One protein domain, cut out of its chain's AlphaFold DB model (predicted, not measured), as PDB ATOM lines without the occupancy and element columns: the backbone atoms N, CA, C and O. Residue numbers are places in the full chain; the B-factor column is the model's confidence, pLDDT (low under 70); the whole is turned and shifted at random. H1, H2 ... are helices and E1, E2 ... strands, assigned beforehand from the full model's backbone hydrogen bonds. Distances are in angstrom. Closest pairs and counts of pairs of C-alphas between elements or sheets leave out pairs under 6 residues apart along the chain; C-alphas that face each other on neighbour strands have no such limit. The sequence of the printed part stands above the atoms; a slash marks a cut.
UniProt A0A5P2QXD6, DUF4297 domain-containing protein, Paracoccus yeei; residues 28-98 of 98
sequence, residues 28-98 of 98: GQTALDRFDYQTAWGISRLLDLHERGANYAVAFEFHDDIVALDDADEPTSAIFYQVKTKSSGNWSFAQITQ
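AT A GLANCE: This is residues 28 to 98 of the 98 residues of the protein "DUF4297 domain-containing protein" of Paracoccus yeei (UniProt A0A5P2QXD6). A long helix, H1, covers one face of a small three-stranded sheet and runs along its strands; beyond E3 a tail with short H2 leaves this two-layer body, its residues 87 to 94 sticking out. The printed part has 71 residues, mixed in class, in the order H1, E1, E2, E3, H2; E1 - E2 - E3 is a meander, each strand the antiparallel neighbour of the one before. It is loose, radius of gyration of the C-alphas 13.9 A, spanning 39 by 23 by 22 A.

HOW THE PARTS SIT: E2, residues 66 to 69, forms antiparallel hairpins with E1, residues 57 to 60 (N 59 to O 67, 2.9 A), and E3, residues 78 to 81 (N 68 to O 79, 2.9 A). H1, residues 28 to 51, is over E1 and E2, height over the sheet 8.6 A; its closest C-alphas to E1 are Leu 46 and Val 58, 6.5 A. In H1 every O i to N i+4 pair is within hydrogen-bond range. H2, residues 93 to 96, too short for such a pair, is apart from H1.

IN THESE COORDINATES: H1 spans 34.9 A from C-alpha 28 at (35.023, -78.128, -20.121). H2 ends at C-alpha 96, (25.953, -96.930, -22.497).

THE WHOLE: The farthest C-alphas, Asp 73 and Gly 89, are 41.7 A apart. The printed part has no cut; the link E3 to H2 is long. Residues 62 to 64 and 98 have pLDDT under 70.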
ATOM      1  N   GLY A  28      33.618 -77.902 -20.475       78.88
ATOM      2  CA  GLY A  28      35.023 -78.128 -20.121       78.88
ATOM      3  C   GLY A  28      35.203 -78.646 -18.694       78.88
ATOM      4  O   GLY A  28      35.857 -79.664 -18.495       78.88
ATOM      5  N   GLN A  29      34.565 -77.999 -17.714       82.19
ATOM      6  CA  GLN A  29      34.593 -78.455 -16.320       82.19
ATOM      7  C   GLN A  29      33.983 -79.853 -16.181       82.19
ATOM      8  O   GLN A  29      34.580 -80.739 -15.585       82.19
ATOM      9  N   THR A  30      32.837 -80.080 -16.827       81.19
ATOM     10  CA  THR A  30      32.168 -81.385 -16.816       81.19
ATOM     11  C   THR A  30      33.033 -82.479 -17.451       81.19
ATOM     12  O   THR A  30      32.985 -83.622 -17.011       81.19
ATOM     13  N   ALA A  31      33.788 -82.164 -18.508       80.69
ATOM     14  CA  ALA A  31      34.700 -83.116 -19.129       80.69
ATOM     15  C   ALA A  31      35.854 -83.474 -18.183       80.69
ATOM     16  O   ALA A  31      36.109 -84.656 -17.978       80.69
ATOM     17  N   LEU A  32      36.476 -82.475 -17.549       83.94
ATOM     18  CA  LEU A  32      37.530 -82.691 -16.553       83.94
ATOM     19  C   LEU A  32      37.049 -83.576 -15.397       83.94
ATOM     20  O   LEU A  32      37.670 -84.598 -15.124       83.94
ATOM     21  N   ASP A  33      35.895 -83.260 -14.803       85.88
ATOM     22  CA  ASP A  33      35.329 -84.046 -13.698       85.88
ATOM     23  C   ASP A  33      35.088 -85.517 -14.092       85.88
ATOM     24  O   ASP A  33      35.247 -86.437 -13.285       85.88
ATOM     25  N   ARG A  34      34.693 -85.758 -15.349       86.69
ATOM     26  CA  ARG A  34      34.477 -87.112 -15.880       86.69
ATOM     27  C   ARG A  34      35.787 -87.870 -16.036       86.69
ATOM     28  O   ARG A  34      35.841 -89.026 -15.620       86.69
ATOM     29  N   PHE A  35      36.821 -87.235 -16.582       85.56
ATOM     30  CA  PHE A  35      38.147 -87.843 -16.709       85.56
ATOM     31  C   PHE A  35      38.762 -88.159 -15.344       85.56
ATOM     32  O   PHE A  35      39.323 -89.240 -15.155       85.56
ATOM     33  N   ASP A  36      38.589 -87.271 -14.365       89.88
ATOM     34  CA  ASP A  36      39.049 -87.500 -12.995       89.88
ATOM     35  C   ASP A  36      38.343 -88.707 -12.370       89.88
ATOM     36  O   ASP A  36      38.987 -89.572 -11.772       89.88
ATOM     37  N   TYR A  37      37.023 -88.823 -12.556       91.19
ATOM     38  CA  TYR A  37      36.274 -89.978 -12.064       91.19
ATOM     39  C   TYR A  37      36.737 -91.287 -12.715       91.19
ATOM     40  O   TYR A  37      36.922 -92.289 -12.021       91.19
ATOM     41  N   GLN A  38      36.940 -91.293 -14.034       89.88
ATOM     42  CA  GLN A  38      37.460 -92.460 -14.751       89.88
ATOM     43  C   GLN A  38      38.843 -92.854 -14.223       89.88
ATOM     44  O   GLN A  38      39.072 -94.019 -13.898       89.88
ATOM     45  N   THR A  39      39.732 -91.875 -14.044       90.88
ATOM     46  CA  THR A  39      41.078 -92.083 -13.497       90.88
ATOM     47  C   THR A  39      41.019 -92.696 -12.101       90.88
ATOM     48  O   THR A  39      41.658 -93.715 -11.839       90.88
ATOM     49  N   ALA A  40      40.198 -92.130 -11.213       94.12
ATOM     50  CA  ALA A  40      40.019 -92.634  -9.857       94.12
ATOM     51  C   ALA A  40      39.474 -94.071  -9.846       94.12
ATOM     52  O   ALA A  40      39.976 -94.919  -9.104       94.12
ATOM     53  N   TRP A  41      38.491 -94.369 -10.699       95.12
ATOM     54  CA  TRP A  41      37.952 -95.720 -10.842       95.12
ATOM     55  C   TRP A  41      39.022 -96.706 -11.329       95.12
ATOM     56  O   TRP A  41      39.164 -97.791 -10.763       95.12
ATOM     57  N   GLY A  42      39.824 -96.323 -12.327       94.12
ATOM     58  CA  GLY A  42      40.903 -97.164 -12.846       94.12
ATOM     59  C   GLY A  42      42.003 -97.425 -11.822       94.12
ATOM     60  O   GLY A  42      42.477 -98.554 -11.713       94.12
ATOM     61  N   ILE A  43      42.365 -96.423 -11.015       95.25
ATOM     62  CA  ILE A  43      43.316 -96.594  -9.909       95.25
ATOM     63  C   ILE A  43      42.746 -97.560  -8.869       95.25
ATOM     64  O   ILE A  43      43.448 -98.471  -8.439       95.25
ATOM     65  N   SER A  44      41.469 -97.420  -8.500       96.31
ATOM     66  CA  SER A  44      40.816 -98.374  -7.595       96.31
ATOM     67  C   SER A  44      40.872 -99.796  -8.154       96.31
ATOM     68  O   SER A  44      41.204-100.730  -7.430       96.31
ATOM     69  N   ARG A  45      40.608 -99.970  -9.454       95.19
ATOM     70  CA  ARG A  45      40.677-101.278 -10.111       95.19
ATOM     71  C   ARG A  45      42.093-101.852 -10.114       95.19
ATOM     72  O   ARG A  45      42.261-103.053  -9.912       95.19
ATOM     73  N   LEU A  46      43.098-101.008 -10.336       95.00
ATOM     74  CA  LEU A  46      44.507-101.380 -10.250       95.00
ATOM     75  C   LEU A  46      44.849-101.880  -8.843       95.00
ATOM     76  O   LEU A  46      45.482-102.925  -8.721       95.00
ATOM     77  N   LEU A  47      44.411-101.175  -7.797       96.88
ATOM     78  CA  LEU A  47      44.638-101.582  -6.407       96.88
ATOM     79  C   LEU A  47      43.971-102.929  -6.095       96.88
ATOM     80  O   LEU A  47      44.627-103.804  -5.536       96.88
ATOM     81  N   ASP A  48      42.733-103.152  -6.547       95.56
ATOM     82  CA  ASP A  48      42.042-104.440  -6.374       95.56
ATOM     83  C   ASP A  48      42.802-105.614  -7.015       95.56
ATOM     84  O   ASP A  48      42.788-106.732  -6.495       95.56
ATOM     85  N   LEU A  49      43.402-105.396  -8.191       94.88
ATOM     86  CA  LEU A  49      44.214-106.408  -8.871       94.88
ATOM     87  C   LEU A  49      45.531-106.639  -8.123       94.88
ATOM     88  O   LEU A  49      45.939-107.790  -7.948       94.88
ATOM     89  N   HIS A  50      46.141-105.562  -7.621       95.69
ATOM     90  CA  HIS A  50      47.365-105.620  -6.830       95.69
ATOM     91  C   HIS A  50      47.189-106.429  -5.547       95.69
ATOM     92  O   HIS A  50      47.983-107.325  -5.263       95.69
ATOM     93  N   GLU A  51      46.121-106.163  -4.792       97.06
ATOM     94  CA  GLU A  51      45.826-106.849  -3.530       97.06
ATOM     95  C   GLU A  51      45.636-108.363  -3.702       97.06
ATOM     96  O   GLU A  51      45.882-109.135  -2.777       97.06
ATOM     97  N   ARG A  52      45.238-108.811  -4.898       95.00
ATOM     98  CA  ARG A  52      45.077-110.236  -5.228       95.00
ATOM     99  C   ARG A  52      46.393-110.926  -5.590       95.00
ATOM    100  O   ARG A  52      46.384-112.138  -5.796       95.00
ATOM    101  N   GLY A  53      47.498-110.184  -5.685       92.31
ATOM    102  CA  GLY A  53      48.803-110.706  -6.094       92.31
ATOM    103  C   GLY A  53      48.841-111.190  -7.546       92.31
ATOM    104  O   GLY A  53      49.619-112.088  -7.862       92.31
ATOM    105  N   ALA A  54      47.977-110.654  -8.414       88.88
ATOM    106  CA  ALA A  54      47.959-111.012  -9.830       88.88
ATOM    107  C   ALA A  54      49.192-110.446 -10.563       88.88
ATOM    108  O   ALA A  54      49.681-109.374 -10.203       88.88
ATOM    109  N   ASN A  55      49.653-111.129 -11.617       94.69
ATOM    110  CA  ASN A  55      50.400-110.462 -12.683       94.69
ATOM    111  C   ASN A  55      49.369-109.794 -13.594       94.69
ATOM    112  O   ASN A  55      48.389-110.435 -13.953       94.69
ATOM    113  N   TYR A  56      49.507-108.507 -13.887       95.75
ATOM    114  CA  TYR A  56      48.519-107.780 -14.684       95.75
ATOM    115  C   TYR A  56      49.100-106.461 -15.184       95.75
ATOM    116  O   TYR A  56      49.999-105.882 -14.571       95.75
ATOM    117  N   ALA A  57      48.497-105.925 -16.238       94.38
ATOM    118  CA  ALA A  57      48.701-104.544 -16.644       94.38
ATOM    119  C   ALA A  57      47.357-103.819 -16.714       94.38
ATOM    120  O   ALA A  57      46.362-104.374 -17.176       94.38
ATOM    121  N   VAL A  58      47.328-102.567 -16.255       94.19
ATOM    122  CA  VAL A  58      46.197-101.660 -16.475       94.19
ATOM    123  C   VAL A  58      46.680-100.504 -17.337       94.19
ATOM    124  O   VAL A  58      47.610 -99.795 -16.953       94.19
ATOM    125  N   ALA A  59      46.045-100.316 -18.489       91.38
ATOM    126  CA  ALA A  59      46.288 -99.192 -19.381       91.38
ATOM    127  C   ALA A  59      45.121 -98.201 -19.305       91.38
ATOM    128  O   ALA A  59      43.956 -98.596 -19.370       91.38
ATOM    129  N   PHE A  60      45.451 -96.916 -19.191       88.38
ATOM    130  CA  PHE A  60      44.516 -95.808 -19.375       88.38
ATOM    131  C   PHE A  60      44.674 -95.340 -20.818       88.38
ATOM    132  O   PHE A  60      45.714 -94.776 -21.171       88.38
ATOM    133  N   GLU A  61      43.716 -95.682 -21.676       77.50
ATOM    134  CA  GLU A  61      43.829 -95.414 -23.104       77.50
ATOM    135  C   GLU A  61      43.524 -93.945 -23.428       77.50
ATOM    136  O   GLU A  61      42.814 -93.255 -22.700       77.50
ATOM    137  N   PHE A  62      44.046 -93.463 -24.558       61.88
ATOM    138  CA  PHE A  62      43.880 -92.075 -25.002       61.88
ATOM    139  C   PHE A  62      42.432 -91.738 -25.423       61.88
ATOM    140  O   PHE A  62      42.126 -90.572 -25.656       61.88
ATOM    141  N   HIS A  63      41.561 -92.749 -25.546       65.75
ATOM    142  CA  HIS A  63      40.170 -92.640 -25.998       65.75
ATOM    143  C   HIS A  63      39.133 -92.887 -24.889       65.75
ATOM    144  O   HIS A  63      38.021 -93.319 -25.170       65.75
ATOM    145  N   ASP A  64      39.475 -92.543 -23.646       64.62
ATOM    146  CA  ASP A  64      38.553 -92.485 -22.496       64.62
ATOM    147  C   ASP A  64      38.129 -93.846 -21.910       64.62
ATOM    148  O   ASP A  64      37.202 -93.910 -21.095       64.62
ATOM    149  N   ASP A  65      38.844 -94.918 -22.266       82.12
ATOM    150  CA  ASP A  65      38.603 -96.279 -21.784       82.12
ATOM    151  C   ASP A  65      39.792 -96.838 -20.983       82.12
ATOM    152  O   ASP A  65      40.954 -96.454 -21.152       82.12
ATOM    153  N   ILE A  66      39.494 -97.778 -20.084       92.62
ATOM    154  CA  ILE A  66      40.491 -98.479 -19.267       92.62
ATOM    155  C   ILE A  66      40.551 -99.934 -19.708       92.62
ATOM    156  O   ILE A  66      39.520-100.596 -19.822       92.62
ATOM    157  N   VAL A  67      41.756-100.461 -19.893       94.12
ATOM    158  CA  VAL A  67      41.975-101.866 -20.252       94.12
ATOM    159  C   VAL A  67      42.745-102.560 -19.146       94.12
ATOM    160  O   VAL A  67      43.796-102.076 -18.732       94.12
ATOM    161  N   ALA A  68      42.241-103.703 -18.688       94.62
ATOM    162  CA  ALA A  68      43.004-104.623 -17.854       94.62
ATOM    163  C   ALA A  68      43.416-105.848 -18.667       94.62
ATOM    164  O   ALA A  68      42.573-106.493 -19.294       94.62
ATOM    165  N   LEU A  69      44.704-106.162 -18.618       95.25
ATOM    166  CA  LEU A  69      45.291-107.383 -19.150       95.25
ATOM    167  C   LEU A  69      45.477-108.387 -18.014       95.25
ATOM    168  O   LEU A  69      45.760-108.001 -16.878       95.25
ATOM    169  N   ASP A  70      45.300-109.663 -18.325       95.56
ATOM    170  CA  ASP A  70      45.421-110.764 -17.368       95.56
ATOM    171  C   ASP A  70      46.860-111.144 -17.004       95.56
ATOM    172  O   ASP A  70      47.046-111.882 -16.042       95.56
ATOM    173  N   ASP A  71      47.847-110.643 -17.747       95.81
ATOM    174  CA  ASP A  71      49.275-110.781 -17.474       95.81
ATOM    175  C   ASP A  71      50.021-109.543 -18.015       95.81
ATOM    176  O   ASP A  71      49.590-108.934 -19.000       95.81
ATOM    177  N   ALA A  72      51.092-109.112 -17.344       95.31
ATOM    178  CA  ALA A  72      51.851-107.923 -17.741       95.31
ATOM    179  C   ALA A  72      52.905-108.207 -18.822       95.31
ATOM    180  O   ALA A  72      53.274-107.298 -19.568       95.31
ATOM    181  N   ASP A  73      53.390-109.445 -18.891       96.25
ATOM    182  CA  ASP A  73      54.505-109.870 -19.732       96.25
ATOM    183  C   ASP A  73      53.996-110.620 -20.974       96.25
ATOM    184  O   ASP A  73      54.425-110.341 -22.097       96.25
ATOM    185  N   GLU A  74      53.041-111.535 -20.783       96.88
ATOM    186  CA  GLU A  74      52.472-112.404 -21.822       96.88
ATOM    187  C   GLU A  74      50.927-112.428 -21.756       96.88
ATOM    188  O   GLU A  74      50.327-113.453 -21.424       96.88
ATOM    189  N   PRO A  75      50.244-111.310 -22.069       95.44
ATOM    190  CA  PRO A  75      48.789-111.206 -21.947       95.44
ATOM    191  C   PRO A  75      48.055-112.182 -22.876       95.44
ATOM    192  O   PRO A  75      48.345-112.261 -24.073       95.44
ATOM    193  N   THR A  76      47.041-112.874 -22.350       97.31
ATOM    194  CA  THR A  76      46.191-113.805 -23.121       97.31
ATOM    195  C   THR A  76      44.749-113.330 -23.258       97.31
ATOM    196  O   THR A  76      44.029-113.765 -24.161       97.31
ATOM    197  N   SER A  77      44.327-112.399 -22.404       95.50
ATOM    198  CA  SER A  77      43.001-111.801 -22.444       95.50
ATOM    199  C   SER A  77      43.015-110.334 -22.014       95.50
ATOM    200  O   SER A  77      43.917-109.854 -21.331       95.50
ATOM    201  N   ALA A  78      41.993-109.602 -22.455       94.06
ATOM    202  CA  ALA A  78      41.812-108.193 -22.139       94.06
ATOM    203  C   ALA A  78      40.358-107.923 -21.746       94.06
ATOM    204  O   ALA A  78      39.425-108.442 -22.364       94.06
ATOM    205  N   ILE A  79      40.171-107.080 -20.732       93.44
ATOM    206  CA  ILE A  79      38.866-106.570 -20.316       93.44
ATOM    207  C   ILE A  79      38.862-105.060 -20.522       93.44
ATOM    208  O   ILE A  79      39.664-104.348 -19.920       93.44
ATOM    209  N   PHE A  80      37.933-104.589 -21.352       92.19
ATOM    210  CA  PHE A  80      37.704-103.173 -21.612       92.19
ATOM    211  C   PHE A  80      36.623-102.645 -20.673       92.19
ATOM    212  O   PHE A  80      35.547-103.238 -20.541       92.19
ATOM    213  N   TYR A  81      36.914-101.523 -20.029       91.88
ATOM    214  CA  TYR A  81      36.016-100.837 -19.120       91.88
ATOM    215  C   TYR A  81      35.668 -99.465 -19.677       91.88
ATOM    216  O   TYR A  81      36.494 -98.554 -19.665       91.88
ATOM    217  N   GLN A  82      34.408 -99.322 -20.080       89.56
ATOM    218  CA  GLN A  82      33.828 -98.038 -20.438       89.56
ATOM    219  C   GLN A  82      33.138 -97.434 -19.210       89.56
ATOM    220  O   GLN A  82      32.032 -97.831 -18.825       89.56
ATOM    221  N   VAL A  83      33.809 -96.487 -18.556       90.06
ATOM    222  CA  VAL A  83      33.319 -95.865 -17.319       90.06
ATOM    223  C   VAL A  83      32.595 -94.569 -17.657       90.06
ATOM    224  O   VAL A  83      33.194 -93.603 -18.123       90.06
ATOM    225  N   LYS A  84      31.284 -94.530 -17.397       88.19
ATOM    226  CA  LYS A  84      30.439 -93.358 -17.658       88.19
ATOM    227  C   LYS A  84      29.791 -92.843 -16.383       88.19
ATOM    228  O   LYS A  84      29.313 -93.614 -15.554       88.19
ATOM    229  N   THR A  85      29.692 -91.523 -16.270       88.38
ATOM    230  CA  THR A  85      28.987 -90.855 -15.167       88.38
ATOM    231  C   THR A  85      27.765 -90.103 -15.680       88.38
ATOM    232  O   THR A  85      27.783 -89.557 -16.785       88.38
ATOM    233  N   LYS A  86      26.722 -90.013 -14.856       87.94
ATOM    234  CA  LYS A  86      25.529 -89.209 -15.127       87.94
ATOM    235  C   LYS A  86      25.081 -88.549 -13.835       87.94
ATOM    236  O   LYS A  86      25.099 -89.181 -12.786       87.94
ATOM    237  N   SER A  87      24.662 -87.293 -13.919       86.88
ATOM    238  CA  SER A  87      24.219 -86.532 -12.748       86.88
ATOM    239  C   SER A  87      22.872 -87.003 -12.198       86.88
ATOM    240  O   SER A  87      22.621 -86.870 -11.006       86.88
ATOM    241  N   SER A  88      21.981 -87.530 -13.048       89.12
ATOM    242  CA  SER A  88      20.650 -87.997 -12.636       89.12
ATOM    243  C   SER A  88      19.961 -88.862 -13.701       89.12
ATOM    244  O   SER A  88      20.313 -88.815 -14.881       89.12
ATOM    245  N   GLY A  89      18.928 -89.609 -13.302       92.88
ATOM    246  CA  GLY A  89      18.078 -90.399 -14.198       92.88
ATOM    247  C   GLY A  89      18.681 -91.738 -14.632       92.88
ATOM    248  O   GLY A  89      19.858 -92.017 -14.425       92.88
ATOM    249  N   ASN A  90      17.859 -92.575 -15.265       93.19
ATOM    250  CA  ASN A  90      18.257 -93.930 -15.651       93.19
ATOM    251  C   ASN A  90      19.124 -93.936 -16.910       93.19
ATOM    252  O   ASN A  90      18.987 -93.068 -17.779       93.19
ATOM    253  N   TRP A  91      19.998 -94.930 -17.016       92.44
ATOM    254  CA  TRP A  91      20.754 -95.197 -18.232       92.44
ATOM    255  C   TRP A  91      19.874 -95.876 -19.279       92.44
ATOM    256  O   TRP A  91      19.092 -96.770 -18.957       92.44
ATOM    257  N   SER A  92      20.016 -95.463 -20.537       92.00
ATOM    258  CA  SER A  92      19.514 -96.229 -21.676       92.00
ATOM    259  C   SER A  92      20.651 -97.006 -22.336       92.00
ATOM    260  O   SER A  92      21.815 -96.617 -22.235       92.00
ATOM    261  N   PHE A  93      20.311 -98.072 -23.064       90.31
ATOM    262  CA  PHE A  93      21.290 -98.824 -23.853       90.31
ATOM    263  C   PHE A  93      22.079 -97.916 -24.796       90.31
ATOM    264  O   PHE A  93      23.302 -97.960 -24.793       90.31
ATOM    265  N   ALA A  94      21.387 -97.022 -25.506       88.88
ATOM    266  CA  ALA A  94      22.023 -96.077 -26.418       88.88
ATOM    267  C   ALA A  94      23.054 -95.170 -25.729       88.88
ATOM    268  O   ALA A  94      24.027 -94.798 -26.358       88.88
ATOM    269  N   GLN A  95      22.862 -94.819 -24.453       85.69
ATOM    270  CA  GLN A  95      23.814 -93.985 -23.704       85.69
ATOM    271  C   GLN A  95      25.044 -94.771 -23.241       85.69
ATOM    272  O   GLN A  95      26.132 -94.204 -23.126       85.69
ATOM    273  N   ILE A  96      24.871 -96.061 -22.958       83.69
ATOM    274  CA  ILE A  96      25.953 -96.930 -22.497       83.69
ATOM    275  C   ILE A  96      26.841 -97.332 -23.672       83.69
ATOM    276  O   ILE A  96      28.047 -97.238 -23.537       83.69
ATOM    277  N   THR A  97      26.270 -97.696 -24.822       79.56
ATOM    278  CA  THR A  97      27.027 -98.232 -25.970       79.56
ATOM    279  C   THR A  97      27.652 -97.174 -26.885       79.56
ATOM    280  O   THR A  97      28.212 -97.538 -27.914       79.56
ATOM    281  N   GLN A  98      27.450 -95.886 -26.590       62.16
ATOM    282  CA  GLN A  98      27.954 -94.773 -27.408       62.16
ATOM    283  C   GLN A  98      29.428 -94.471 -27.173       62.16
ATOM    284  O   GLN A  98      29.894 -94.753 -26.049       62.16
TER     285      GLN A  98